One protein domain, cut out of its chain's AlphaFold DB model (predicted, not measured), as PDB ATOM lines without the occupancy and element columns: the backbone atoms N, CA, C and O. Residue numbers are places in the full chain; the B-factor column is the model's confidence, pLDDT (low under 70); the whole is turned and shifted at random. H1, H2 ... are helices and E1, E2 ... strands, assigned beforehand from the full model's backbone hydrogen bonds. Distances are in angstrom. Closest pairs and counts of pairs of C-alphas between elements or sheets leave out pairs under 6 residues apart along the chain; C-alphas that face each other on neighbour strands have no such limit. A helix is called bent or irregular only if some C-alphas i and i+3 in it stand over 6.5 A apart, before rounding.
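AT A GLANCE: This is residues 271 to 465 of the 465 residues of an uncharacterized protein of Jimgerdemannia flammicorona (UniProt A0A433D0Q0). A strongly twisted six-strand sheet runs through the middle of a rounded body, and the small hairpin E1 and E2 stands face to face with part of it as a sandwich, the strands crossed at 88 degrees. H1 and H5 pack on one face of the large sheet, H6 packs on H5, and H2, H3 and H4 gather among long loops away from H1. The printed part has 195 residues, with six named helices and eight named strands in the order H1 E1 E2 E3 E4 E5 E6 H2 H3 H4 E7 E8 H5 H6; the large sheet is mixed, in the order E3 E4 E5 E6 E7 E8. The class is mixed, helices and strands, with under half of the residues in named elements; the whole is compact, with a radius of gyration of the C-alphas of 15.8 A and spans of 43 by 40 by 32 A.

HOW THE PARTS SIT: Start at H1, residues 271 to 280, which touches H5, residues 447 to 454, at the closest C-alphas, Val 276 and Met 454, 5.5 A apart. H1's height over the large sheet is 8.3 A, and it runs along the strands, at 16 degrees to E5, residues 341 to 344, on the local plane. Next find the antiparallel hairpin of E1, residues 286 to 290, and E2, residues 305 to 309, with N 288 and O 307 at 2.9 A. E2 runs on into E3, residues 311 to 314, at 78 degrees. E3 is parallel to E4, residues 328 to 331, with N 329 and O 311 at 2.8 A. E4, E5 and E6, residues 352 to 358, form a meander, each strand the antiparallel neighbour of the one before: look at N 330 and O 342, 2.8 A, and N 343 and O 353, 2.9 A. H2, residues 369 to 373, and H3, residues 383 to 390, only graze the sheet and touch at the C-alphas of Leu 372 and Val 383, 5.0 A. H2 only just touches H4, residues 405 to 409, with 3 pairs of C-alphas within 8 A, the closest Lys 373 and Ile 408 at 5.8 A. E6, these three helices and E7, residues 419 to 425, make a strand-helix-strand unit, two parallel neighbour strands with helices between; N 422 and O 354 are 2.8 A apart. E7 is parallel to the edge strand E8, residues 442 to 445, with N 443 and O 421 at 2.8 A. H5 and H6, residues 457 to 464, form a helical hairpin at a steep tilt of 40 degrees, closest at the C-alphas of Lys 451 and Trp 458, 5.3 A. Each O i to N i+4 pair is within hydrogen-bond range in H1, H3 and H4; H2 has 0 of 1, H5 1 of 4 and H6 1 of 4, beside 2 of 2, 4 of 5 and 3 of 5 O i to N i+3 pairs.

IN THESE COORDINATES: Find C-alpha 271 at (14.083, -43.980, -37.143); from there H1 runs 14.6 A. E6 begins at C-alpha 352, (0.537, -28.734, -50.812), and runs 19.7 A; E7 runs 19.9 A. H6 ends at C-alpha 464, (10.358, -47.245, -28.298); it is irregular, with C-alphas 460 and 463 7.7 A apart.

THE WHOLE: The two C-alphas farthest apart, Asp 395 and Thr 434, are 46.3 A apart. The printed part has no cut; the links E1 to E2, E3 to E4, H3 to H4 and E7 to E8 are long. The mean pLDDT of the printed part is 88.9, and residues 283, 335 to 337 and 348 are under 70.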
ATOM      1  N   GLY A 271      14.981 -42.872 -36.848       90.44
ATOM      2  CA  GLY A 271      14.083 -43.980 -37.143       90.44
ATOM      3  C   GLY A 271      12.676 -43.497 -37.497       90.44
ATOM      4  O   GLY A 271      12.098 -44.004 -38.454       90.44
ATOM      5  N   LEU A 272      12.162 -42.474 -36.799       89.50
ATOM      6  CA  LEU A 272      10.861 -41.863 -37.100       89.50
ATOM      7  C   LEU A 272      10.847 -41.223 -38.496       89.50
ATOM      8  O   LEU A 272       9.963 -41.512 -39.296       89.50
ATOM      9  N   GLU A 273      11.855 -40.408 -38.820       91.44
ATOM     10  CA  GLU A 273      11.982 -39.792 -40.151       91.44
ATOM     11  C   GLU A 273      12.037 -40.834 -41.265       91.44
ATOM     12  O   GLU A 273      11.391 -40.684 -42.306       91.44
ATOM     13  N   LEU A 274      12.801 -41.904 -41.037       91.94
ATOM     14  CA  LEU A 274      12.931 -42.998 -41.982       91.94
ATOM     15  C   LEU A 274      11.595 -43.717 -42.190       91.94
ATOM     16  O   LEU A 274      11.243 -43.997 -43.333       91.94
ATOM     17  N   LEU A 275      10.847 -43.989 -41.119       90.81
ATOM     18  CA  LEU A 275       9.540 -44.640 -41.190       90.81
ATOM     19  C   LEU A 275       8.524 -43.794 -41.967       90.81
ATOM     20  O   LEU A 275       7.882 -44.301 -42.889       90.81
ATOM     21  N   VAL A 276       8.434 -42.495 -41.665       90.75
ATOM     22  CA  VAL A 276       7.543 -41.571 -42.387       90.75
ATOM     23  C   VAL A 276       7.948 -41.465 -43.861       90.75
ATOM     24  O   VAL A 276       7.113 -41.630 -44.752       90.75
ATOM     25  N   SER A 277       9.237 -41.254 -44.149       91.62
ATOM     26  CA  SER A 277       9.747 -41.173 -45.526       91.62
ATOM     27  C   SER A 277       9.482 -42.466 -46.305       91.62
ATOM     28  O   SER A 277       9.035 -42.431 -47.454       91.62
ATOM     29  N   ARG A 278       9.667 -43.628 -45.668       89.62
ATOM     30  CA  ARG A 278       9.410 -44.940 -46.272       89.62
ATOM     31  C   ARG A 278       7.952 -45.146 -46.641       89.62
ATOM     32  O   ARG A 278       7.690 -45.669 -47.727       89.62
ATOM     33  N   TYR A 279       7.019 -44.699 -45.807       87.38
ATOM     34  CA  TYR A 279       5.593 -44.804 -46.105       87.38
ATOM     35  C   TYR A 279       5.225 -44.066 -47.403       87.38
ATOM     36  O   TYR A 279       4.531 -44.607 -48.271       87.38
ATOM     37  N   PHE A 280       5.759 -42.859 -47.596       86.19
ATOM     38  CA  PHE A 280       5.540 -42.074 -48.815       86.19
ATOM     39  C   PHE A 280       6.321 -42.586 -50.033       86.19
ATOM     40  O   PHE A 280       5.961 -42.280 -51.168       86.19
ATOM     41  N   ARG A 281       7.361 -43.400 -49.827       86.62
ATOM     42  CA  ARG A 281       8.228 -43.933 -50.888       86.62
ATOM     43  C   ARG A 281       7.982 -45.406 -51.209       86.62
ATOM     44  O   ARG A 281       8.855 -46.019 -51.809       86.62
ATOM     45  N   ARG A 282       6.845 -46.019 -50.866       74.31
ATOM     46  CA  ARG A 282       6.629 -47.488 -50.956       74.31
ATOM     47  C   ARG A 282       6.515 -48.106 -52.372       74.31
ATOM     48  O   ARG A 282       6.072 -49.238 -52.501       74.31
ATOM     49  N   GLY A 283       6.928 -47.403 -53.432       63.25
ATOM     50  CA  GLY A 283       7.008 -47.947 -54.801       63.25
ATOM     51  C   GLY A 283       5.677 -48.024 -55.565       63.25
ATOM     52  O   GLY A 283       5.619 -48.650 -56.620       63.25
ATOM     53  N   GLY A 284       4.627 -47.375 -55.056       75.94
ATOM     54  CA  GLY A 284       3.300 -47.264 -55.669       75.94
ATOM     55  C   GLY A 284       2.552 -46.044 -55.129       75.94
ATOM     56  O   GLY A 284       3.158 -45.212 -54.454       75.94
ATOM     57  N   ILE A 285       1.245 -45.938 -55.401       81.69
ATOM     58  CA  ILE A 285       0.441 -44.837 -54.854       81.69
ATOM     59  C   ILE A 285       0.343 -44.982 -53.325       81.69
ATOM     60  O   ILE A 285      -0.159 -45.974 -52.784       81.69
ATOM     61  N   SER A 286       0.853 -43.979 -52.620       82.69
ATOM     62  CA  SER A 286       0.740 -43.826 -51.177       82.69
ATOM     63  C   SER A 286      -0.348 -42.826 -50.851       82.69
ATOM     64  O   SER A 286      -0.142 -41.641 -51.080       82.69
ATOM     65  N   THR A 287      -1.458 -43.302 -50.287       86.94
ATOM     66  CA  THR A 287      -2.517 -42.453 -49.733       86.94
ATOM     67  C   THR A 287      -2.449 -42.494 -48.214       86.94
ATOM     68  O   THR A 287      -2.508 -43.573 -47.621       86.94
ATOM     69  N   VAL A 288      -2.300 -41.323 -47.603       87.19
ATOM     70  CA  VAL A 288      -2.385 -41.097 -46.156       87.19
ATOM     71  C   VAL A 288      -3.609 -40.245 -45.878       87.19
ATOM     72  O   VAL A 288      -3.781 -39.225 -46.536       87.19
ATOM     73  N   SER A 289      -4.395 -40.606 -44.869       88.56
ATOM     74  CA  SER A 289      -5.526 -39.802 -44.410       88.56
ATOM     75  C   SER A 289      -5.215 -39.203 -43.041       88.56
ATOM     76  O   SER A 289      -5.111 -39.921 -42.049       88.56
ATOM     77  N   LEU A 290      -5.043 -37.883 -42.991       90.00
ATOM     78  CA  LEU A 290      -4.741 -37.139 -41.771       90.00
ATOM     79  C   LEU A 290      -6.022 -36.613 -41.127       90.00
ATOM     80  O   LEU A 290      -6.866 -36.020 -41.799       90.00
ATOM     81  N   ALA A 291      -6.138 -36.757 -39.810       88.88
ATOM     82  CA  ALA A 291      -7.125 -36.003 -39.049       88.88
ATOM     83  C   ALA A 291      -6.674 -34.539 -38.930       88.88
ATOM     84  O   ALA A 291      -5.536 -34.270 -38.544       88.88
ATOM     85  N   ASP A 292      -7.562 -33.586 -39.221       89.38
ATOM     86  CA  ASP A 292      -7.259 -32.160 -39.078       89.38
ATOM     87  C   ASP A 292      -7.335 -31.722 -37.603       89.38
ATOM     88  O   ASP A 292      -8.307 -31.097 -37.169       89.38
ATOM     89  N   LYS A 293      -6.324 -32.092 -36.809       92.50
ATOM     90  CA  LYS A 293      -6.187 -31.688 -35.402       92.50
ATOM     91  C   LYS A 293      -5.298 -30.458 -35.255       92.50
ATOM     92  O   LYS A 293      -4.223 -30.379 -35.851       92.50
ATOM     93  N   ASN A 294      -5.740 -29.497 -34.448       92.38
ATOM     94  CA  ASN A 294      -4.945 -28.320 -34.100       92.38
ATOM     95  C   ASN A 294      -3.859 -28.660 -33.054       92.38
ATOM     96  O   ASN A 294      -3.733 -29.790 -32.590       92.38
ATOM     97  N   LEU A 295      -3.071 -27.658 -32.650       92.62
ATOM     98  CA  LEU A 295      -1.985 -27.830 -31.674       92.62
ATOM     99  C   LEU A 295      -2.444 -28.147 -30.235       92.62
ATOM    100  O   LEU A 295      -1.607 -28.453 -29.385       92.62
ATOM    101  N   MET A 296      -3.745 -28.046 -29.960       90.44
ATOM    102  CA  MET A 296      -4.382 -28.428 -28.694       90.44
ATOM    103  C   MET A 296      -5.051 -29.812 -28.791       90.44
ATOM    104  O   MET A 296      -5.827 -30.162 -27.916       90.44
ATOM    105  N   GLY A 297      -4.821 -30.568 -29.875       87.62
ATOM    106  CA  GLY A 297      -5.409 -31.897 -30.088       87.62
ATOM    107  C   GLY A 297      -6.868 -31.890 -30.563       87.62
ATOM    108  O   GLY A 297      -7.437 -32.946 -30.852       87.62
ATOM    109  N   GLU A 298      -7.485 -30.717 -30.708       90.25
ATOM    110  CA  GLU A 298      -8.892 -30.592 -31.089       90.25
ATOM    111  C   GLU A 298      -9.061 -30.738 -32.606       90.25
ATOM    112  O   GLU A 298      -8.364 -30.088 -33.396       90.25
ATOM    113  N   LYS A 299     -10.029 -31.558 -33.029       90.19
ATOM    114  CA  LYS A 299     -10.406 -31.676 -34.442       90.19
ATOM    115  C   LYS A 299     -11.053 -30.381 -34.932       90.19
ATOM    116  O   LYS A 299     -11.994 -29.885 -34.319       90.19
ATOM    117  N   ARG A 300     -10.571 -29.860 -36.060       87.31
ATOM    118  CA  ARG A 300     -11.133 -28.679 -36.737       87.31
ATOM    119  C   ARG A 300     -12.223 -29.039 -37.740       87.31
ATOM    120  O   ARG A 300     -13.105 -28.220 -37.983       87.31
ATOM    121  N   GLN A 301     -12.127 -30.222 -38.345       84.12
ATOM    122  CA  GLN A 301     -13.048 -30.734 -39.358       84.12
ATOM    123  C   GLN A 301     -13.219 -32.248 -39.184       84.12
ATOM    124  O   GLN A 301     -12.303 -32.925 -38.706       84.12
ATOM    125  N   ASP A 302     -14.388 -32.765 -39.568       79.12
ATOM    126  CA  ASP A 302     -14.678 -34.204 -39.528       79.12
ATOM    127  C   ASP A 302     -14.081 -34.955 -40.728       79.12
ATOM    128  O   ASP A 302     -13.740 -36.134 -40.616       79.12
ATOM    129  N   GLU A 303     -13.920 -34.271 -41.865       82.69
ATOM    130  CA  GLU A 303     -13.291 -34.825 -43.064       82.69
ATOM    131  C   GLU A 303     -11.779 -35.004 -42.865       82.69
ATOM    132  O   GLU A 303     -11.087 -34.141 -42.320       82.69
ATOM    133  N   GLN A 304     -11.258 -36.145 -43.322       85.19
ATOM    134  CA  GLN A 304      -9.823 -36.414 -43.318       85.19
ATOM    135  C   GLN A 304      -9.150 -35.791 -44.543       85.19
ATOM    136  O   GLN A 304      -9.691 -35.802 -45.649       85.19
ATOM    137  N   LEU A 305      -7.935 -35.282 -44.352       87.31
ATOM    138  CA  LEU A 305      -7.110 -34.738 -45.424       87.31
ATOM    139  C   LEU A 305      -6.287 -35.858 -46.056       87.31
ATOM    140  O   LEU A 305      -5.434 -36.454 -45.397       87.31
ATOM    141  N   ASN A 306      -6.522 -36.122 -47.340       89.81
ATOM    142  CA  ASN A 306      -5.829 -37.174 -48.072       89.81
ATOM    143  C   ASN A 306      -4.582 -36.660 -48.803       89.81
ATOM    144  O   ASN A 306      -4.633 -35.767 -49.657       89.81
ATOM    145  N   ILE A 307      -3.450 -37.295 -48.522       91.25
ATOM    146  CA  ILE A 307      -2.177 -37.083 -49.204       91.25
ATOM    147  C   ILE A 307      -1.909 -38.299 -50.087       91.25
ATOM    148  O   ILE A 307      -1.504 -39.340 -49.575       91.25
ATOM    149  N   SER A 308      -2.109 -38.151 -51.399       91.81
ATOM    150  CA  SER A 308      -1.873 -39.201 -52.397       91.81
ATOM    151  C   SER A 308      -0.646 -38.882 -53.244       91.81
ATOM    152  O   SER A 308      -0.618 -37.874 -53.952       91.81
ATOM    153  N   LEU A 309       0.381 -39.729 -53.152       92.00
ATOM    154  CA  LEU A 309       1.691 -39.553 -53.789       92.00
ATOM    155  C   LEU A 309       2.034 -40.772 -54.641       92.00
ATOM    156  O   LEU A 309       1.796 -41.899 -54.227       92.00
ATOM    157  N   SER A 310       2.609 -40.558 -55.820       89.94
ATOM    158  CA  SER A 310       2.957 -41.608 -56.790       89.94
ATOM    159  C   SER A 310       4.429 -41.587 -57.210       89.94
ATOM    160  O   SER A 310       4.912 -42.546 -57.811       89.94
ATOM    161  N   ARG A 311       5.157 -40.510 -56.895       89.75
ATOM    162  CA  ARG A 311       6.581 -40.346 -57.214       89.75
ATOM    163  C   ARG A 311       7.321 -39.615 -56.105       89.75
ATOM    164  O   ARG A 311       6.738 -38.800 -55.395       89.75
ATOM    165  N   SER A 312       8.625 -39.861 -56.020       90.62
ATOM    166  CA  SER A 312       9.533 -39.138 -55.131       90.62
ATOM    167  C   SER A 312      10.613 -38.400 -55.913       90.62
ATOM    168  O   SER A 312      11.165 -38.965 -56.855       90.62
ATOM    169  N   LEU A 313      10.954 -37.189 -55.483       89.50
ATOM    170  CA  LEU A 313      12.075 -36.406 -55.991       89.50
ATOM    171  C   LEU A 313      12.989 -36.023 -54.829       89.50
ATOM    172  O   LEU A 313      12.514 -35.722 -53.738       89.50
ATOM    173  N   GLU A 314      14.292 -36.016 -55.070       89.38
ATOM    174  CA  GLU A 314      15.283 -35.533 -54.112       89.38
ATOM    175  C   GLU A 314      15.794 -34.169 -54.569       89.38
ATOM    176  O   GLU A 314      16.010 -33.931 -55.759       89.38
ATOM    177  N   GLN A 315      15.979 -33.255 -53.622       87.25
ATOM    178  CA  GLN A 315      16.620 -31.978 -53.893       87.25
ATOM    179  C   GLN A 315      18.115 -32.179 -54.146       87.25
ATOM    180  O   GLN A 315      18.863 -32.528 -53.233       87.25
ATOM    181  N   THR A 316      18.554 -31.894 -55.369       81.44
ATOM    182  CA  THR A 316      19.961 -32.012 -55.790       81.44
ATOM    183  C   THR A 316      20.647 -30.665 -56.037       81.44
ATOM    184  O   THR A 316      21.858 -30.638 -56.233       81.44
ATOM    185  N   THR A 317      19.894 -29.555 -56.025       82.88
ATOM    186  CA  THR A 317      20.395 -28.175 -56.217       82.88
ATOM    187  C   THR A 317      19.852 -27.215 -55.141       82.88
ATOM    188  O   THR A 317      18.747 -27.451 -54.631       82.88
ATOM    189  N   PRO A 318      20.620 -26.169 -54.730       77.81
ATOM    190  CA  PRO A 318      20.245 -25.337 -53.578       77.81
ATOM    191  C   PRO A 318      18.888 -24.678 -53.792       77.81
ATOM    192  O   PRO A 318      18.065 -24.588 -52.886       77.81
ATOM    193  N   LEU A 319      18.646 -24.292 -55.044       81.62
ATOM    194  CA  LEU A 319      17.393 -23.752 -55.521       81.62
ATOM    195  C   LEU A 319      16.797 -24.708 -56.556       81.62
ATOM    196  O   LEU A 319      17.250 -24.754 -57.701       81.62
ATOM    197  N   ILE A 320      15.754 -25.440 -56.167       82.00
ATOM    198  CA  ILE A 320      14.997 -26.252 -57.119       82.00
ATOM    199  C   ILE A 320      14.213 -25.305 -58.020       82.00
ATOM    200  O   ILE A 320      13.399 -24.516 -57.554       82.00
ATOM    201  N   ASN A 321      14.434 -25.396 -59.326       82.38
ATOM    202  CA  ASN A 321      13.659 -24.635 -60.310       82.38
ATOM    203  C   ASN A 321      12.749 -25.528 -61.161       82.38
ATOM    204  O   ASN A 321      11.961 -25.028 -61.962       82.38
ATOM    205  N   THR A 322      12.841 -26.843 -60.971       86.88
ATOM    206  CA  THR A 322      12.006 -27.820 -61.663       86.88
ATOM    207  C   THR A 322      10.573 -27.753 -61.135       86.88
ATOM    208  O   THR A 322      10.375 -27.783 -59.917       86.88
ATOM    209  N   PRO A 323       9.562 -27.688 -62.020       91.38
ATOM    210  CA  PRO A 323       8.169 -27.761 -61.609       91.38
ATOM    211  C   PRO A 323       7.845 -29.012 -60.790       91.38
ATOM    212  O   PRO A 323       8.285 -30.117 -61.111       91.38
ATOM    213  N   ILE A 324       7.026 -28.836 -59.755       93.06
ATOM    214  CA  ILE A 324       6.512 -29.920 -58.916       93.06
ATOM    215  C   ILE A 324       5.092 -30.223 -59.389       93.06
ATOM    216  O   ILE A 324       4.196 -29.386 -59.300       93.06
ATOM    217  N   LEU A 325       4.893 -31.426 -59.909       92.88
ATOM    218  CA  LEU A 325       3.607 -31.884 -60.432       92.88
ATOM    219  C   LEU A 325       2.818 -32.657 -59.357       92.88
ATOM    220  O   LEU A 325       3.439 -33.166 -58.419       92.88
ATOM    221  N   PRO A 326       1.483 -32.797 -59.463       93.06
ATOM    222  CA  PRO A 326       0.682 -33.478 -58.446       93.06
ATOM    223  C   PRO A 326       1.135 -34.933 -58.247       93.06
ATOM    224  O   PRO A 326       1.674 -35.563 -59.162       93.06
ATOM    225  N   GLY A 327       0.963 -35.457 -57.037       93.00
ATOM    226  CA  GLY A 327       1.442 -36.779 -56.627       93.00
ATOM    227  C   GLY A 327       2.938 -36.847 -56.293       93.00
ATOM    228  O   GLY A 327       3.503 -37.939 -56.284       93.00
ATOM    229  N   THR A 328       3.608 -35.717 -56.048       93.81
ATOM    230  CA  THR A 328       5.063 -35.681 -55.811       93.81
ATOM    231  C   THR A 328       5.408 -35.561 -54.334       93.81
ATOM    232  O   THR A 328       4.994 -34.614 -53.669       93.81
ATOM    233  N   PHE A 329       6.236 -36.483 -53.848       94.38
ATOM    234  CA  PHE A 329       6.929 -36.392 -52.568       94.38
ATOM    235  C   PHE A 329       8.340 -35.834 -52.778       94.38
ATOM    236  O   PHE A 329       9.182 -36.484 -53.394       94.38
ATOM    237  N   LEU A 330       8.606 -34.626 -52.303       93.06
ATOM    238  CA  LEU A 330       9.899 -33.972 -52.424       93.06
ATOM    239  C   LEU A 330      10.678 -34.080 -51.106       93.06
ATOM    240  O   LEU A 330      10.226 -33.624 -50.054       93.06
ATOM    241  N   ILE A 331      11.866 -34.672 -51.201       91.62
ATOM    242  CA  ILE A 331      12.804 -34.918 -50.108       91.62
ATOM    243  C   ILE A 331      13.864 -33.824 -50.150       91.62
ATOM    244  O   ILE A 331      14.714 -33.789 -51.049       91.62
ATOM    245  N   LEU A 332      13.782 -32.902 -49.202       89.31
ATOM    246  CA  LEU A 332      14.636 -31.726 -49.184       89.31
ATOM    247  C   LEU A 332      16.036 -32.075 -48.698       89.31
ATOM    248  O   LEU A 332      16.221 -32.967 -47.872       89.31
ATOM    249  N   ARG A 333      17.032 -31.356 -49.218       86.69
ATOM    250  CA  ARG A 333      18.376 -31.406 -48.652       86.69
ATOM    251  C   ARG A 333      18.290 -30.734 -47.296       86.69
ATOM    252  O   ARG A 333      17.758 -29.627 -47.180       86.69
ATOM    253  N   ARG A 334      18.802 -31.396 -46.262       72.62
ATOM    254  CA  ARG A 334      18.799 -30.792 -44.929       72.62
ATOM    255  C   ARG A 334      19.528 -29.448 -44.924       72.62
ATOM    256  O   ARG A 334      20.637 -29.338 -45.429       72.62
ATOM    257  N   GLY A 335      18.874 -28.451 -44.335       61.12
ATOM    258  CA  GLY A 335      19.278 -27.040 -44.361       61.12
ATOM    259  C   GLY A 335      18.091 -26.094 -44.148       61.12
ATOM    260  O   GLY A 335      18.250 -24.987 -43.638       61.12
ATOM    261  N   HIS A 336      16.870 -26.556 -44.442       66.38
ATOM    262  CA  HIS A 336      15.633 -25.879 -44.062       66.38
ATOM    263  C   HIS A 336      15.189 -26.306 -42.658       66.38
ATOM    264  O   HIS A 336      14.585 -27.355 -42.493       66.38
ATOM    265  N   ALA A 337      15.436 -25.480 -41.640       68.62
ATOM    266  CA  ALA A 337      15.074 -25.806 -40.252       68.62
ATOM    267  C   ALA A 337      13.554 -25.948 -39.996       68.62
ATOM    268  O   ALA A 337      13.145 -26.425 -38.940       68.62
ATOM    269  N   VAL A 338      12.725 -25.495 -40.944       86.19
ATOM    270  CA  VAL A 338      11.260 -25.424 -40.834       86.19
ATOM    271  C   VAL A 338      10.529 -26.543 -41.580       86.19
ATOM    272  O   VAL A 338       9.333 -26.712 -41.360       86.19
ATOM    273  N   ILE A 339      11.197 -27.269 -42.485       91.38
ATOM    274  CA  ILE A 339      10.570 -28.341 -43.269       91.38
ATOM    275  C   ILE A 339      11.561 -29.466 -43.570       91.38
ATOM    276  O   ILE A 339      12.653 -29.213 -44.075       91.38
ATOM    277  N   ASP A 340      11.134 -30.710 -43.356       90.56
ATOM    278  CA  ASP A 340      11.902 -31.895 -43.754       90.56
ATOM    279  C   ASP A 340      11.445 -32.407 -45.124       90.56
ATOM    280  O   ASP A 340      12.264 -32.731 -45.987       90.56
ATOM    281  N   PHE A 341      10.126 -32.437 -45.357       93.38
ATOM    282  CA  PHE A 341       9.538 -32.945 -46.595       93.38
ATOM    283  C   PHE A 341       8.443 -32.038 -47.146       93.38
ATOM    284  O   PHE A 341       7.785 -31.283 -46.426       93.38
ATOM    285  N   ILE A 342       8.208 -32.171 -48.448       94.44
ATOM    286  CA  ILE A 342       7.067 -31.573 -49.132       94.44
ATOM    287  C   ILE A 342       6.263 -32.679 -49.804       94.44
ATOM    288  O   ILE A 342       6.809 -33.500 -50.535       94.44
ATOM    289  N   ALA A 343       4.951 -32.677 -49.605       94.81
ATOM    290  CA  ALA A 343       4.038 -33.547 -50.328       94.81
ATOM    291  C   ALA A 343       3.067 -32.690 -51.144       94.81
ATOM    292  O   ALA A 343       2.330 -31.875 -50.594       94.81
ATOM    293  N   TYR A 344       3.071 -32.863 -52.463       95.19
ATOM    294  CA  TYR A 344       2.091 -32.249 -53.352       95.19
ATOM    295  C   TYR A 344       1.123 -33.332 -53.825       95.19
ATOM    296  O   TYR A 344       1.465 -34.133 -54.694       95.19
ATOM    297  N   SER A 345      -0.051 -33.400 -53.196       93.75
ATOM    298  CA  SER A 345      -1.027 -34.486 -53.364       93.75
ATOM    299  C   SER A 345      -1.630 -34.493 -54.770       93.75
ATOM    300  O   SER A 345      -1.842 -33.436 -55.362       93.75
ATOM    301  N   SER A 346      -1.914 -35.673 -55.322       90.31
ATOM    302  CA  SER A 346      -2.734 -35.815 -56.536       90.31
ATOM    303  C   SER A 346      -4.237 -35.718 -56.251       90.31
ATOM    304  O   SER A 346      -5.024 -35.505 -57.170       90.31
ATOM    305  N   GLU A 347      -4.649 -35.856 -54.988       80.31
ATOM    306  CA  GLU A 347      -6.040 -35.705 -54.550       80.31
ATOM    307  C   GLU A 347      -6.396 -34.245 -54.221       80.31
ATOM    308  O   GLU A 347      -5.557 -33.342 -54.290       80.31
ATOM    309  N   ASN A 348      -7.674 -33.992 -53.916       65.62
ATOM    310  CA  ASN A 348      -8.185 -32.702 -53.432       65.62
ATOM    311  C   ASN A 348      -7.851 -31.491 -54.321       65.62
ATOM    312  O   ASN A 348      -7.635 -30.371 -53.857       65.62
ATOM    313  N   ARG A 349      -7.838 -31.696 -55.645       70.50
ATOM    314  CA  ARG A 349      -7.460 -30.672 -56.636       70.50
ATOM    315  C   ARG A 349      -6.010 -30.191 -56.478       70.50
ATOM    316  O   ARG A 349      -5.721 -29.060 -56.862       70.50
ATOM    317  N   GLY A 350      -5.101 -30.985 -55.918       82.31
ATOM    318  CA  GLY A 350      -3.688 -30.637 -55.767       82.31
ATOM    319  C   GLY A 350      -3.421 -29.726 -54.572       82.31
ATOM    320  O   GLY A 350      -3.320 -28.507 -54.737       82.31
ATOM    321  N   GLU A 351      -3.297 -30.324 -53.390       93.81
ATOM    322  CA  GLU A 351      -2.950 -29.660 -52.125       93.81
ATOM    323  C   GLU A 351      -1.463 -29.822 -51.792       93.81
ATOM    324  O   GLU A 351      -0.859 -30.857 -52.081       93.81
ATOM    325  N   LEU A 352      -0.875 -28.787 -51.188       96.31
ATOM    326  CA  LEU A 352       0.537 -28.734 -50.812       96.31
ATOM    327  C   LEU A 352       0.690 -28.870 -49.296       96.31
ATOM    328  O   LEU A 352       0.150 -28.063 -48.541       96.31
ATOM    329  N   PHE A 353       1.484 -29.840 -48.866       96.06
ATOM    330  CA  PHE A 353       1.774 -30.116 -47.466       96.06
ATOM    331  C   PHE A 353       3.259 -29.893 -47.206       96.06
ATOM    332  O   PHE A 353       4.115 -30.556 -47.795       96.06
ATOM    333  N   PHE A 354       3.559 -28.964 -46.307       96.56
ATOM    334  CA  PHE A 354       4.868 -28.823 -45.684       96.56
ATOM    335  C   PHE A 354       4.908 -29.733 -44.461       96.56
ATOM    336  O   PHE A 354       4.047 -29.610 -43.593       96.56
ATOM    337  N   ILE A 355       5.862 -30.657 -44.400       95.38
ATOM    338  CA  ILE A 355       5.938 -31.673 -43.349       95.38
ATOM    339  C   ILE A 355       7.219 -31.452 -42.548       95.38
ATOM    340  O   ILE A 355       8.317 -31.471 -43.106       95.38
ATOM    341  N   GLN A 356       7.063 -31.269 -41.239       94.19
ATOM    342  CA  GLN A 356       8.151 -31.231 -40.267       94.19
ATOM    343  C   GLN A 356       8.003 -32.408 -39.306       94.19
ATOM    344  O   GLN A 356       6.921 -32.638 -38.762       94.19
ATOM    345  N   ILE A 357       9.095 -33.120 -39.071       92.25
ATOM    346  CA  ILE A 357       9.192 -34.242 -38.148       92.25
ATOM    347  C   ILE A 357      10.106 -33.830 -36.997       92.25
ATOM    348  O   ILE A 357      11.157 -33.220 -37.193       92.25
ATOM    349  N   SER A 358       9.710 -34.132 -35.764       90.06
ATOM    350  CA  SER A 358      10.560 -33.855 -34.610       90.06
ATOM    351  C   SER A 358      10.258 -34.753 -33.421       90.06
ATOM    352  O   SER A 358       9.107 -35.072 -33.143       90.06
ATOM    353  N   LYS A 359      11.290 -35.076 -32.636       87.69
ATOM    354  CA  LYS A 359      11.106 -35.674 -31.302       87.69
ATOM    355  C   LYS A 359      10.565 -34.685 -30.267       87.69
ATOM    356  O   LYS A 359      10.044 -35.087 -29.236       87.69
ATOM    357  N   SER A 360      10.743 -33.389 -30.507       89.75
ATOM    358  CA  SER A 360      10.316 -32.336 -29.591       89.75
ATOM    359  C   SER A 360       8.884 -31.916 -29.894       89.75
ATOM    360  O   SER A 360       8.471 -31.886 -31.052       89.75
ATOM    361  N   SER A 361       8.151 -31.501 -28.859       91.69
ATOM    362  CA  SER A 361       6.845 -30.869 -29.046       91.69
ATOM    363  C   SER A 361       6.959 -29.621 -29.923       91.69
ATOM    364  O   SER A 361       7.997 -28.947 -29.947       91.69
ATOM    365  N   TYR A 362       5.865 -29.247 -30.592       92.62
ATOM    366  CA  TYR A 362       5.844 -28.060 -31.452       92.62
ATOM    367  C   TYR A 362       6.300 -26.795 -30.719       92.62
ATOM    368  O   TYR A 362       6.965 -25.944 -31.303       92.62
ATOM    369  N   THR A 363       5.981 -26.669 -29.426       90.62
ATOM    370  CA  THR A 363       6.409 -25.521 -28.612       90.62
ATOM    371  C   THR A 363       7.925 -25.481 -28.453       90.62
ATOM    372  O   THR A 363       8.513 -24.423 -28.677       90.62
ATOM    373  N   ALA A 364       8.539 -26.615 -28.106       90.62
ATOM    374  CA  ALA A 364       9.970 -26.722 -27.828       90.62
ATOM    375  C   ALA A 364      10.840 -26.742 -29.094       90.62
ATOM    376  O   ALA A 364      12.023 -26.432 -29.019       90.62
ATOM    377  N   HIS A 365      10.268 -27.099 -30.246       91.38
ATOM    378  CA  HIS A 365      10.979 -27.090 -31.520       91.38
ATOM    379  C   HIS A 365      11.484 -25.684 -31.880       91.38
ATOM    380  O   HIS A 365      10.778 -24.709 -31.656       91.38
ATOM    381  N   GLU A 366      12.664 -25.535 -32.469       90.19
ATOM    382  CA  GLU A 366      13.213 -24.195 -32.732       90.19
ATOM    383  C   GLU A 366      12.429 -23.447 -33.817       90.19
ATOM    384  O   GLU A 366      12.114 -22.268 -33.658       90.19
ATOM    385  N   SER A 367      12.030 -24.156 -34.876       91.81
ATOM    386  CA  SER A 367      11.283 -23.571 -35.992       91.81
ATOM    387  C   SER A 367       9.777 -23.770 -35.860       91.81
ATOM    388  O   SER A 367       9.294 -24.773 -35.320       91.81
ATOM    389  N   LYS A 368       9.025 -22.812 -36.392       94.38
ATOM    390  CA  LYS A 368       7.563 -22.736 -36.390       94.38
ATOM    391  C   LYS A 368       7.048 -22.518 -37.810       94.38
ATOM    392  O   LYS A 368       7.775 -22.108 -38.705       94.38
ATOM    393  N   VAL A 369       5.739 -22.676 -38.006       95.50
ATOM    394  CA  VAL A 369       5.084 -22.420 -39.308       95.50
ATOM    395  C   VAL A 369       5.317 -20.989 -39.812       95.50
ATOM    396  O   VAL A 369       5.365 -20.732 -41.011       95.50
ATOM    397  N   THR A 370       5.520 -20.041 -38.895       95.12
ATOM    398  CA  THR A 370       5.859 -18.653 -39.217       95.12
ATOM    399  C   THR A 370       7.206 -18.505 -39.912       95.12
ATOM    400  O   THR A 370       7.404 -17.512 -40.606       95.12
ATOM    401  N   ASP A 371       8.109 -19.473 -39.767       94.94
ATOM    402  CA  ASP A 371       9.430 -19.472 -40.396       94.94
ATOM    403  C   ASP A 371       9.380 -19.865 -41.876       94.94
ATOM    404  O   ASP A 371      10.369 -19.697 -42.584       94.94
ATOM    405  N   LEU A 372       8.207 -20.244 -42.406       95.12
ATOM    406  CA  LEU A 372       7.991 -20.340 -43.855       95.12
ATOM    407  C   LEU A 372       8.182 -18.993 -44.580       95.12
ATOM    408  O   LEU A 372       8.326 -18.978 -45.804       95.12
ATOM    409  N   LYS A 373       8.199 -17.867 -43.848       94.44
ATOM    410  CA  LYS A 373       8.566 -16.540 -44.374       94.44
ATOM    411  C   LYS A 373      10.059 -16.397 -44.671       94.44
ATOM    412  O   LYS A 373      10.440 -15.488 -45.410       94.44
ATOM    413  N   ASN A 374      10.901 -17.236 -44.071       92.44
ATOM    414  CA  ASN A 374      12.347 -17.145 -44.225       92.44
ATOM    415  C   ASN A 374      12.730 -17.498 -45.661       92.44
ATOM    416  O   ASN A 374      12.023 -18.239 -46.343       92.44
ATOM    417  N   LYS A 375      13.834 -16.928 -46.145       90.00
ATOM    418  CA  LYS A 375      14.278 -17.137 -47.525       90.00
ATOM    419  C   LYS A 375      14.819 -18.549 -47.718       90.00
ATOM    420  O   LYS A 375      15.494 -19.085 -46.841       90.00
ATOM    421  N   VAL A 376      14.555 -19.117 -48.891       86.94
ATOM    422  CA  VAL A 376      15.223 -20.346 -49.341       86.94
ATOM    423  C   VAL A 376      16.706 -20.053 -49.561       86.94
ATOM    424  O   VAL A 376      17.063 -18.985 -50.066       86.94
ATOM    425  N   GLN A 377      17.576 -20.989 -49.184       78.94
ATOM    426  CA  GLN A 377      19.014 -20.875 -49.410       78.94
ATOM    427  C   GLN A 377      19.309 -20.698 -50.910       78.94
ATOM    428  O   GLN A 377      18.754 -21.399 -51.749       78.94
ATOM    429  N   GLY A 378      20.146 -19.719 -51.258       77.38
ATOM    430  CA  GLY A 378      20.439 -19.389 -52.660       77.38
ATOM    431  C   GLY A 378      19.292 -18.700 -53.417       77.38
ATOM    432  O   GLY A 378      19.414 -18.463 -54.616       77.38
ATOM    433  N   GLY A 379      18.186 -18.354 -52.745       83.19
ATOM    434  CA  GLY A 379      17.017 -17.707 -53.340       83.19
ATOM    435  C   GLY A 379      16.645 -16.369 -52.693       83.19
ATOM    436  O   GLY A 379      17.089 -16.009 -51.605       83.19
ATOM    437  N   ASN A 380      15.778 -15.613 -53.373       87.50
ATOM    438  CA  ASN A 380      15.216 -14.351 -52.868       87.50
ATOM    439  C   ASN A 380      13.758 -14.464 -52.388       87.50
ATOM    440  O   ASN A 380      13.239 -13.507 -51.815       87.50
ATOM    441  N   LYS A 381      13.119 -15.616 -52.614       91.19
ATOM    442  CA  LYS A 381      11.747 -15.928 -52.201       91.19
ATOM    443  C   LYS A 381      11.731 -16.573 -50.822       91.19
ATOM    444  O   LYS A 381      12.667 -17.292 -50.464       91.19
ATOM    445  N   SER A 382      10.650 -16.353 -50.081       93.06
ATOM    446  CA  SER A 382      10.363 -17.140 -48.881       93.06
ATOM    447  C   SER A 382      10.170 -18.625 -49.219       93.06
ATOM    448  O   SER A 382       9.866 -18.969 -50.365       93.06
ATOM    449  N   VAL A 383      10.326 -19.514 -48.235       93.31
ATOM    450  CA  VAL A 383      10.056 -20.956 -48.382       93.31
ATOM    451  C   VAL A 383       8.646 -21.184 -48.934       93.31
ATOM    452  O   VAL A 383       8.482 -21.914 -49.912       93.31
ATOM    453  N   LEU A 384       7.644 -20.487 -48.386       95.44
ATOM    454  CA  LEU A 384       6.267 -20.564 -48.879       95.44
ATOM    455  C   LEU A 384       6.161 -20.155 -50.359       95.44
ATOM    456  O   LEU A 384       5.624 -20.901 -51.178       95.44
ATOM    457  N   GLU A 385       6.680 -18.974 -50.706       95.25
ATOM    458  CA  GLU A 385       6.652 -18.429 -52.071       95.25
ATOM    459  C   GLU A 385       7.357 -19.319 -53.086       95.25
ATOM    460  O   GLU A 385       6.913 -19.428 -54.234       95.25
ATOM    461  N   HIS A 386       8.483 -19.900 -52.684       93.75
ATOM    462  CA  HIS A 386       9.304 -20.720 -53.550       93.75
ATOM    463  C   HIS A 386       8.548 -21.983 -53.955       93.75
ATOM    464  O   HIS A 386       8.262 -22.157 -55.140       93.75
ATOM    465  N   TYR A 387       8.131 -22.800 -52.987       93.94
ATOM    466  CA  TYR A 387       7.519 -24.096 -53.280       93.94
ATOM    467  C   TYR A 387       6.099 -23.977 -53.844       93.94
ATOM    468  O   TYR A 387       5.775 -24.683 -54.798       93.94
ATOM    469  N   MET A 388       5.283 -23.013 -53.391       96.12
ATOM    470  CA  MET A 388       3.997 -22.727 -54.053       96.12
ATOM    471  C   MET A 388       4.185 -22.303 -55.514       96.12
ATOM    472  O   MET A 388       3.349 -22.607 -56.364       96.12
ATOM    473  N   GLY A 389       5.273 -21.586 -55.811       94.75
ATOM    474  CA  GLY A 389       5.598 -21.127 -57.156       94.75
ATOM    475  C   GLY A 389       6.064 -22.234 -58.104       94.75
ATOM    476  O   GLY A 389       5.964 -22.038 -59.317       94.75
ATOM    477  N   LEU A 390       6.557 -23.357 -57.570       94.31
ATOM    478  CA  LEU A 390       6.977 -24.528 -58.344       94.31
ATOM    479  C   LEU A 390       5.817 -25.481 -58.653       94.31
ATOM    480  O   LEU A 390       5.893 -26.217 -59.632       94.31
ATOM    481  N   CYS A 391       4.749 -25.471 -57.853       95.25
ATOM    482  CA  CYS A 391       3.612 -26.363 -58.057       95.25
ATOM    483  C   CYS A 391       2.823 -26.023 -59.331       95.25
ATOM    484  O   CYS A 391       2.249 -24.932 -59.467       95.25
ATOM    485  N   GLN A 392       2.743 -26.997 -60.233       93.81
ATOM    486  CA  GLN A 392       1.970 -26.924 -61.468       93.81
ATOM    487  C   GLN A 392       0.876 -27.988 -61.499       93.81
ATOM    488  O   GLN A 392       1.014 -29.053 -60.910       93.81
ATOM    489  N   THR A 393      -0.214 -27.702 -62.199       90.56
ATOM    490  CA  THR A 393      -1.202 -28.702 -62.611       90.56
ATOM    491  C   THR A 393      -0.638 -29.578 -63.735       90.56
ATOM    492  O   THR A 393       0.396 -29.261 -64.321       90.56
ATOM    493  N   GLU A 394      -1.302 -30.694 -64.050       86.06
ATOM    494  CA  GLU A 394      -0.838 -31.627 -65.094       86.06
ATOM    495  C   GLU A 394      -0.730 -30.983 -66.487       86.06
ATOM    496  O   GLU A 394       0.117 -31.376 -67.281       86.06
ATOM    497  N   ASP A 395      -1.524 -29.944 -66.763       87.75
ATOM    498  CA  ASP A 395      -1.464 -29.140 -67.990       87.75
ATOM    499  C   ASP A 395      -0.387 -28.031 -67.952       87.75
ATOM    500  O   ASP A 395      -0.374 -27.145 -68.807       87.75
ATOM    501  N   GLY A 396       0.503 -28.041 -66.954       88.12
ATOM    502  CA  GLY A 396       1.636 -27.116 -66.831       88.12
ATOM    503  C   GLY A 396       1.282 -25.714 -66.320       88.12
ATOM    504  O   GLY A 396       2.147 -24.834 -66.268       88.12
ATOM    505  N   LYS A 397       0.029 -25.461 -65.921       91.69
ATOM    506  CA  LYS A 397      -0.375 -24.168 -65.343       91.69
ATOM    507  C   LYS A 397       0.024 -24.070 -63.875       91.69
ATOM    508  O   LYS A 397       0.105 -25.060 -63.159       91.69
ATOM    509  N   LYS A 398       0.247 -22.849 -63.381       92.81
ATOM    510  CA  LYS A 398       0.527 -22.626 -61.952       92.81
ATOM    511  C   LYS A 398      -0.687 -22.991 -61.105       92.81
ATOM    512  O   LYS A 398      -1.779 -22.474 -61.341       92.81
ATOM    513  N   ARG A 399      -0.479 -23.821 -60.080       93.31
ATOM    514  CA  ARG A 399      -1.563 -24.273 -59.198       93.31
ATOM    515  C   ARG A 399      -2.018 -23.202 -58.214       93.31
ATOM    516  O   ARG A 399      -3.214 -23.076 -57.934       93.31
ATOM    517  N   PHE A 400      -1.060 -22.496 -57.628       94.62
ATOM    518  CA  PHE A 400      -1.321 -21.530 -56.573       94.62
ATOM    519  C   PHE A 400      -1.208 -20.100 -57.106       94.62
ATOM    520  O   PHE A 400      -0.365 -19.822 -57.966       94.62
ATOM    521  N   PRO A 401      -2.040 -19.169 -56.602       93.38
ATOM    522  CA  PRO A 401      -1.856 -17.757 -56.897       93.38
ATOM    523  C   PRO A 401      -0.506 -17.278 -56.357       93.38
ATOM    524  O   PRO A 401       0.065 -17.864 -55.434       93.38
ATOM    525  N   LYS A 402      -0.003 -16.175 -56.918       94.06
ATOM    526  CA  LYS A 402       1.202 -15.522 -56.401       94.06
ATOM    527  C   LYS A 402       0.974 -15.141 -54.935       94.06
ATOM    528  O   LYS A 402       0.020 -14.421 -54.637       94.06
ATOM    529  N   VAL A 403       1.861 -15.610 -54.062       94.50
ATOM    530  CA  VAL A 403       1.847 -15.275 -52.634       94.50
ATOM    531  C   VAL A 403       1.987 -13.763 -52.471       94.50
ATOM    532  O   VAL A 403       2.796 -13.117 -53.144       94.50
ATOM    533  N   GLN A 404       1.144 -13.191 -51.619       93.75
ATOM    534  CA  GLN A 404       1.117 -11.767 -51.312       93.75
ATOM    535  C   GLN A 404       1.770 -11.516 -49.950       93.75
ATOM    536  O   GLN A 404       1.773 -12.382 -49.077       93.75
ATOM    537  N   ALA A 405       2.236 -10.288 -49.705       92.38
ATOM    538  CA  ALA A 405       2.817  -9.909 -48.410       92.38
ATOM    539  C   ALA A 405       1.868 -10.189 -47.226       92.38
ATOM    540  O   ALA A 405       2.308 -10.568 -46.143       92.38
ATOM    541  N   LYS A 406       0.549 -10.068 -47.438       93.25
ATOM    542  CA  LYS A 406      -0.463 -10.400 -46.425       93.25
ATOM    543  C   LYS A 406      -0.478 -11.885 -46.049       93.25
ATOM    544  O   LYS A 406      -0.835 -12.197 -44.921       93.25
ATOM    545  N   ASP A 407      -0.131 -12.782 -46.972       93.56
ATOM    546  CA  ASP A 407      -0.096 -14.223 -46.709       93.56
ATOM    547  C   ASP A 407       1.103 -14.541 -45.805       93.56
ATOM    548  O   ASP A 407       0.960 -15.239 -44.806       93.56
ATOM    549  N   ILE A 408       2.252 -13.917 -46.085       93.69
ATOM    550  CA  ILE A 408       3.470 -14.007 -45.268       93.69
ATOM    551  C   ILE A 408       3.261 -13.419 -43.864       93.69
ATOM    552  O   ILE A 408       3.649 -14.021 -42.864       93.69
ATOM    553  N   ASN A 409       2.600 -12.265 -43.764       92.88
ATOM    554  CA  ASN A 409       2.354 -11.609 -42.478       92.88
ATOM    555  C   ASN A 409       1.323 -12.349 -41.604       92.88
ATOM    556  O   ASN A 409       1.287 -12.133 -40.396       92.88
ATOM    557  N   ASN A 410       0.496 -13.222 -42.192       94.00
ATOM    558  CA  ASN A 410      -0.574 -13.937 -41.492       94.00
ATOM    559  C   ASN A 410      -0.260 -15.409 -41.188       94.00
ATOM    560  O   ASN A 410      -1.147 -16.114 -40.702       94.00
ATOM    561  N   LEU A 411       0.978 -15.873 -41.394       95.06
ATOM    562  CA  LEU A 411       1.365 -17.275 -41.169       95.06
ATOM    563  C   LEU A 411       1.071 -17.794 -39.754       95.06
ATOM    564  O   LEU A 411       0.859 -18.988 -39.580       95.06
ATOM    565  N   SER A 412       1.015 -16.922 -38.742       93.19
ATOM    566  CA  SER A 412       0.657 -17.298 -37.364       93.19
ATOM    567  C   SER A 412      -0.836 -17.578 -37.162       93.19
ATOM    568  O   SER A 412      -1.225 -18.061 -36.103       93.19
ATOM    569  N   LYS A 413      -1.681 -17.265 -38.151       92.88
ATOM    570  CA  LYS A 413      -3.142 -17.418 -38.087       92.88
ATOM    571  C   LYS A 413      -3.696 -18.293 -39.205       92.88
ATOM    572  O   LYS A 413      -4.668 -19.009 -38.987       92.88
ATOM    573  N   LYS A 414      -3.144 -18.196 -40.419       94.88
ATOM    574  CA  LYS A 414      -3.693 -18.866 -41.603       94.88
ATOM    575  C   LYS A 414      -2.646 -19.064 -42.701       94.88
ATOM    576  O   LYS A 414      -1.844 -18.173 -42.964       94.88
ATOM    577  N   LEU A 415      -2.728 -20.206 -43.383       95.75
ATOM    578  CA  LEU A 415      -1.997 -20.502 -44.619       95.75
ATOM    579  C   LEU A 415      -2.865 -20.235 -45.865       95.75
ATOM    580  O   LEU A 415      -4.101 -20.223 -45.766       95.75
ATOM    581  N   PRO A 416      -2.258 -20.015 -47.049       95.62
ATOM    582  CA  PRO A 416      -2.996 -19.930 -48.307       95.62
ATOM    583  C   PRO A 416      -3.902 -21.146 -48.544       95.62
ATOM    584  O   PRO A 416      -3.637 -22.250 -48.081       95.62
ATOM    585  N   LYS A 417      -4.996 -20.953 -49.288       92.62
ATOM    586  CA  LYS A 417      -5.966 -22.028 -49.544       92.62
ATOM    587  C   LYS A 417      -5.303 -23.210 -50.269       92.62
ATOM    588  O   LYS A 417      -4.705 -23.015 -51.326       92.62
ATOM    589  N   GLY A 418      -5.491 -24.421 -49.737       92.75
ATOM    590  CA  GLY A 418      -4.897 -25.656 -50.262       92.75
ATOM    591  C   GLY A 418      -3.426 -25.849 -49.883       92.75
ATOM    592  O   GLY A 418      -2.742 -26.641 -50.527       92.75
ATOM    593  N   VAL A 419      -2.933 -25.096 -48.893       96.31
ATOM    594  CA  VAL A 419      -1.588 -25.222 -48.329       96.31
ATOM    595  C   VAL A 419      -1.699 -25.541 -46.843       96.31
ATOM    596  O   VAL A 419      -2.386 -24.837 -46.103       96.31
ATOM    597  N   TYR A 420      -0.987 -26.573 -46.413       96.38
ATOM    598  CA  TYR A 420      -1.027 -27.098 -45.056       96.38
ATOM    599  C   TYR A 420       0.381 -27.246 -44.488       96.38
ATOM    600  O   TYR A 420       1.344 -27.477 -45.220       96.38
ATOM    601  N   TYR A 421       0.487 -27.130 -43.167       97.38
ATOM    602  CA  TYR A 421       1.708 -27.418 -42.425       97.38
ATOM    603  C   TYR A 421       1.420 -28.539 -41.431       97.38
ATOM    604  O   TYR A 421       0.570 -28.383 -40.553       97.38
ATOM    605  N   VAL A 422       2.111 -29.661 -41.588       96.06
ATOM    606  CA  VAL A 422       1.956 -30.874 -40.787       96.06
ATOM    607  C   VAL A 422       3.163 -30.996 -39.870       96.06
ATOM    608  O   VAL A 422       4.304 -30.987 -40.335       96.06
ATOM    609  N   PHE A 423       2.913 -31.107 -38.570       95.38
ATOM    610  CA  PHE A 423       3.946 -31.343 -37.569       95.38
ATOM    611  C   PHE A 423       3.763 -32.738 -36.978       95.38
ATOM    612  O   PHE A 423       2.778 -32.991 -36.283       95.38
ATOM    613  N   ILE A 424       4.700 -33.632 -37.283       93.94
ATOM    614  CA  ILE A 424       4.703 -35.022 -36.832       93.94
ATOM    615  C   ILE A 424       5.665 -35.137 -35.654       93.94
ATOM    616  O   ILE A 424       6.845 -34.797 -35.776       93.94
ATOM    617  N   THR A 425       5.181 -35.626 -34.516       91.88
ATOM    618  CA  THR A 425       6.013 -35.782 -33.323       91.88
ATOM    619  C   THR A 425       5.649 -37.005 -32.500       91.88
ATOM    620  O   THR A 425       4.508 -37.456 -32.503       91.88
ATOM    621  N   THR A 426       6.637 -37.539 -31.788       87.56
ATOM    622  CA  THR A 426       6.444 -38.577 -30.767       87.56
ATOM    623  C   THR A 426       6.198 -37.987 -29.381       87.56
ATOM    624  O   THR A 426       5.940 -38.722 -28.441       87.56
ATOM    625  N   SER A 427       6.289 -36.663 -29.223       85.31
ATOM    626  CA  SER A 427       5.953 -36.013 -27.962       85.31
ATOM    627  C   SER A 427       4.438 -35.957 -27.789       85.31
ATOM    628  O   SER A 427       3.765 -35.299 -28.573       85.31
ATOM    629  N   ASP A 428       3.920 -36.528 -26.704       78.75
ATOM    630  CA  ASP A 428       2.489 -36.452 -26.357       78.75
ATOM    631  C   ASP A 428       2.071 -35.093 -25.758       78.75
ATOM    632  O   ASP A 428       0.985 -34.927 -25.202       78.75
ATOM    633  N   SER A 429       2.955 -34.093 -25.806       76.12
ATOM    634  CA  SER A 429       2.718 -32.795 -25.179       76.12
ATOM    635  C   SER A 429       1.902 -31.871 -26.079       76.12
ATOM    636  O   SER A 429       2.448 -31.159 -26.926       76.12
ATOM    637  N   GLU A 430       0.600 -31.807 -25.812       79.44
ATOM    638  CA  GLU A 430      -0.287 -30.784 -26.367       79.44
ATOM    639  C   GLU A 430       0.052 -29.380 -25.857       79.44
ATOM    640  O   GLU A 430       0.572 -29.163 -24.752       79.44
ATOM    641  N   ILE A 431      -0.267 -28.381 -26.677       84.00
ATOM    642  CA  ILE A 431      -0.069 -26.988 -26.303       84.00
ATOM    643  C   ILE A 431      -1.185 -26.536 -25.361       84.00
ATOM    644  O   ILE A 431      -2.365 -26.607 -25.682       84.00
ATOM    645  N   ARG A 432      -0.803 -25.972 -24.209       79.69
ATOM    646  CA  ARG A 432      -1.755 -25.339 -23.284       79.69
ATOM    647  C   ARG A 432      -2.440 -24.133 -23.928       79.69
ATOM    648  O   ARG A 432      -1.805 -23.345 -24.630       79.69
ATOM    649  N   SER A 433      -3.696 -23.896 -23.559       74.88
ATOM    650  CA  SER A 433      -4.509 -22.768 -24.038       74.88
ATOM    651  C   SER A 433      -3.920 -21.375 -23.756       74.88
ATOM    652  O   SER A 433      -4.364 -20.390 -24.347       74.88
ATOM    653  N   THR A 434      -2.922 -21.253 -22.879       76.88
ATOM    654  CA  THR A 434      -2.222 -19.996 -22.567       76.88
ATOM    655  C   THR A 434      -1.001 -19.731 -23.450       76.88
ATOM    656  O   THR A 434      -0.445 -18.637 -23.412       76.88
ATOM    657  N   ASN A 435      -0.572 -20.702 -24.256       87.56
ATOM    658  CA  ASN A 435       0.602 -20.562 -25.108       87.56
ATOM    659  C   ASN A 435       0.312 -19.651 -26.311       87.56
ATOM    660  O   ASN A 435      -0.737 -19.747 -26.956       87.56
ATOM    661  N   THR A 436       1.273 -18.801 -26.656       84.75
ATOM    662  CA  THR A 436       1.179 -17.838 -27.762       84.75
ATOM    663  C   THR A 436       1.055 -18.506 -29.133       84.75
ATOM    664  O   THR A 436       0.440 -17.939 -30.033       84.75
ATOM    665  N   ASN A 437       1.568 -19.730 -29.285       89.75
ATOM    666  CA  ASN A 437       1.594 -20.458 -30.554       89.75
ATOM    667  C   ASN A 437       0.334 -21.299 -30.815       89.75
ATOM    668  O   ASN A 437       0.215 -21.884 -31.887       89.75
ATOM    669  N   LYS A 438      -0.614 -21.378 -29.871       86.19
ATOM    670  CA  LYS A 438      -1.780 -22.286 -29.953       86.19
ATOM    671  C   LYS A 438      -2.635 -22.112 -31.216       86.19
ATOM    672  O   LYS A 438      -3.240 -23.062 -31.693       86.19
ATOM    673  N   ASN A 439      -2.671 -20.891 -31.752       89.25
ATOM    674  CA  ASN A 439      -3.489 -20.525 -32.909       89.25
ATOM    675  C   ASN A 439      -2.755 -20.713 -34.245       89.25
ATOM    676  O   ASN A 439      -3.310 -20.374 -35.291       89.25
ATOM    677  N   HIS A 440      -1.513 -21.206 -34.228       95.31
ATOM    678  CA  HIS A 440      -0.780 -21.459 -35.460       95.31
ATOM    679  C   HIS A 440      -1.539 -22.474 -36.334       95.31
ATOM    680  O   HIS A 440      -2.046 -23.473 -35.814       95.31
ATOM    681  N   PRO A 441      -1.622 -22.252 -37.661       95.06
ATOM    682  CA  PRO A 441      -2.362 -23.102 -38.594       95.06
ATOM    683  C   PRO A 441      -1.598 -24.402 -38.898       95.06
ATOM    684  O   PRO A 441      -1.177 -24.644 -40.025       95.06
ATOM    685  N   VAL A 442      -1.413 -25.233 -37.876       95.88
ATOM    686  CA  VAL A 442      -0.669 -26.495 -37.934       95.88
ATOM    687  C   VAL A 442      -1.630 -27.662 -37.778       95.88
ATOM    688  O   VAL A 442      -2.593 -27.571 -37.016       95.88
ATOM    689  N   ILE A 443      -1.386 -28.725 -38.535       95.31
ATOM    690  CA  ILE A 443      -1.972 -30.046 -38.320       95.31
ATOM    691  C   ILE A 443      -0.999 -30.815 -37.433       95.31
ATOM    692  O   ILE A 443       0.138 -31.064 -37.841       95.31
ATOM    693  N   LEU A 444      -1.423 -31.141 -36.218       94.50
ATOM    694  CA  LEU A 444      -0.625 -31.912 -35.272       94.50
ATOM    695  C   LEU A 444      -0.877 -33.406 -35.480       94.50
ATOM    696  O   LEU A 444      -2.020 -33.855 -35.440       94.50
ATOM    697  N   VAL A 445       0.196 -34.167 -35.690       93.62
ATOM    698  CA  VAL A 445       0.170 -35.629 -35.802       93.62
ATOM    699  C   VAL A 445       1.058 -36.191 -34.694       93.62
ATOM    700  O   VAL A 445       2.284 -36.100 -34.775       93.62
ATOM    701  N   GLN A 446       0.443 -36.730 -33.644       90.88
ATOM    702  CA  GLN A 446       1.133 -37.258 -32.462       90.88
ATOM    703  C   GLN A 446       0.404 -38.476 -31.882       90.88
ATOM    704  O   GLN A 446      -0.741 -38.747 -32.255       90.88
ATOM    705  N   GLY A 447       1.059 -39.210 -30.979       86.19
ATOM    706  CA  GLY A 447       0.499 -40.419 -30.374       86.19
ATOM    707  C   GLY A 447      -0.000 -41.412 -31.431       86.19
ATOM    708  O   GLY A 447       0.663 -41.660 -32.440       86.19
ATOM    709  N   ASP A 448      -1.208 -41.948 -31.253       85.75
ATOM    710  CA  ASP A 448      -1.791 -42.909 -32.199       85.75
ATOM    711  C   ASP A 448      -2.133 -42.310 -33.579       85.75
ATOM    712  O   ASP A 448      -2.268 -43.067 -34.544       85.75
ATOM    713  N   ASP A 449      -2.201 -40.979 -33.742       88.12
ATOM    714  CA  ASP A 449      -2.409 -40.378 -35.069       88.12
ATOM    715  C   ASP A 449      -1.201 -40.595 -35.988       88.12
ATOM    716  O   ASP A 449      -1.356 -40.601 -37.210       88.12
ATOM    717  N   VAL A 450      -0.006 -40.838 -35.435       88.75
ATOM    718  CA  VAL A 450       1.204 -41.175 -36.209       88.75
ATOM    719  C   VAL A 450       0.996 -42.451 -37.035       88.75
ATOM    720  O   VAL A 450       1.549 -42.594 -38.129       88.75
ATOM    721  N   LYS A 451       0.096 -43.341 -36.604       88.81
ATOM    722  CA  LYS A 451      -0.325 -44.511 -37.384       88.81
ATOM    723  C   LYS A 451      -0.848 -44.147 -38.773       88.81
ATOM    724  O   LYS A 451      -0.671 -44.924 -39.706       88.81
ATOM    725  N   SER A 452      -1.453 -42.971 -38.944       85.38
ATOM    726  CA  SER A 452      -1.940 -42.519 -40.256       85.38
ATOM    727  C   SER A 452      -0.806 -42.323 -41.271       85.38
ATOM    728  O   SER A 452      -0.973 -42.661 -42.440       85.38
ATOM    729  N   VAL A 453       0.362 -41.852 -40.821       86.06
ATOM    730  CA  VAL A 453       1.534 -41.540 -41.663       86.06
ATOM    731  C   VAL A 453       2.563 -42.671 -41.727       86.06
ATOM    732  O   VAL A 453       3.497 -42.594 -42.519       86.06
ATOM    733  N   MET A 454       2.413 -43.713 -40.904       85.56
ATOM    734  CA  MET A 454       3.351 -44.845 -40.813       85.56
ATOM    735  C   MET A 454       2.691 -46.222 -40.988       85.56
ATOM    736  O   MET A 454       3.379 -47.235 -41.107       85.56
ATOM    737  N   GLY A 455       1.361 -46.290 -41.040       84.81
ATOM    738  CA  GLY A 455       0.612 -47.540 -41.131       84.81
ATOM    739  C   GLY A 455       0.820 -48.452 -39.920       84.81
ATOM    740  O   GLY A 455       1.078 -47.999 -38.807       84.81
ATOM    741  N   SER A 456       0.723 -49.763 -40.146       85.19
ATOM    742  CA  SER A 456       0.901 -50.785 -39.105       85.19
ATOM    743  C   SER A 456       2.312 -50.829 -38.511       85.19
ATOM    744  O   SER A 456       2.493 -51.409 -37.445       85.19
ATOM    745  N   GLU A 457       3.312 -50.205 -39.148       85.50
ATOM    746  CA  GLU A 457       4.664 -50.133 -38.583       85.50
ATOM    747  C   GLU A 457       4.698 -49.297 -37.298       85.50
ATOM    748  O   GLU A 457       5.525 -49.565 -36.431       85.50
ATOM    749  N   TRP A 458       3.775 -48.343 -37.118       89.06
ATOM    750  CA  TRP A 458       3.678 -47.574 -35.874       89.06
ATOM    751  C   TRP A 458       3.466 -48.468 -34.650       89.06
ATOM    752  O   TRP A 458       4.153 -48.304 -33.644       89.06
ATOM    753  N   ASP A 459       2.596 -49.475 -34.756       89.00
ATOM    754  CA  ASP A 459       2.285 -50.370 -33.637       89.00
ATOM    755  C   ASP A 459       3.518 -51.172 -33.169       89.00
ATOM    756  O   ASP A 459       3.598 -51.557 -32.007       89.00
ATOM    757  N   LEU A 460       4.498 -51.402 -34.055       88.06
ATOM    758  CA  LEU A 460       5.739 -52.123 -33.741       88.06
ATOM    759  C   LEU A 460       6.766 -51.265 -32.990       88.06
ATOM    760  O   LEU A 460       7.672 -51.808 -32.347       88.06
ATOM    761  N   TYR A 461       6.670 -49.942 -33.119       88.00
ATOM    762  CA  TYR A 461       7.728 -49.016 -32.717       88.00
ATOM    763  C   TYR A 461       7.300 -47.960 -31.705       88.00
ATOM    764  O   TYR A 461       8.181 -47.387 -31.074       88.00
ATOM    765  N   LYS A 462       5.998 -47.725 -31.511       86.94
ATOM    766  CA  LYS A 462       5.493 -46.644 -30.654       86.94
ATOM    767  C   LYS A 462       6.027 -46.674 -29.221       86.94
ATOM    768  O   LYS A 462       6.406 -45.638 -28.712       86.94
ATOM    769  N   GLU A 463       6.181 -47.860 -28.629       85.94
ATOM    770  CA  GLU A 463       6.710 -48.037 -27.262       85.94
ATOM    771  C   GLU A 463       8.220 -47.753 -27.135       85.94
ATOM    772  O   GLU A 463       8.785 -47.822 -26.046       85.94
ATOM    773  N   LYS A 464       8.914 -47.523 -28.257       83.38
ATOM    774  CA  LYS A 464      10.358 -47.245 -28.298       83.38
ATOM    775  C   LYS A 464      10.678 -45.765 -28.535       83.38
ATOM    776  O   LYS A 464      11.859 -45.410 -28.584       83.38
ATOM    777  N   PHE A 465       9.655 -44.944 -28.748       81.50
ATOM    778  CA  PHE A 465       9.750 -43.494 -28.881       81.50
ATOM    779  C   PHE A 465       9.258 -42.825 -27.606       81.50
ATOM    780  O   PHE A 465       9.826 -41.752 -27.294       81.50
TER     781      PHE A 465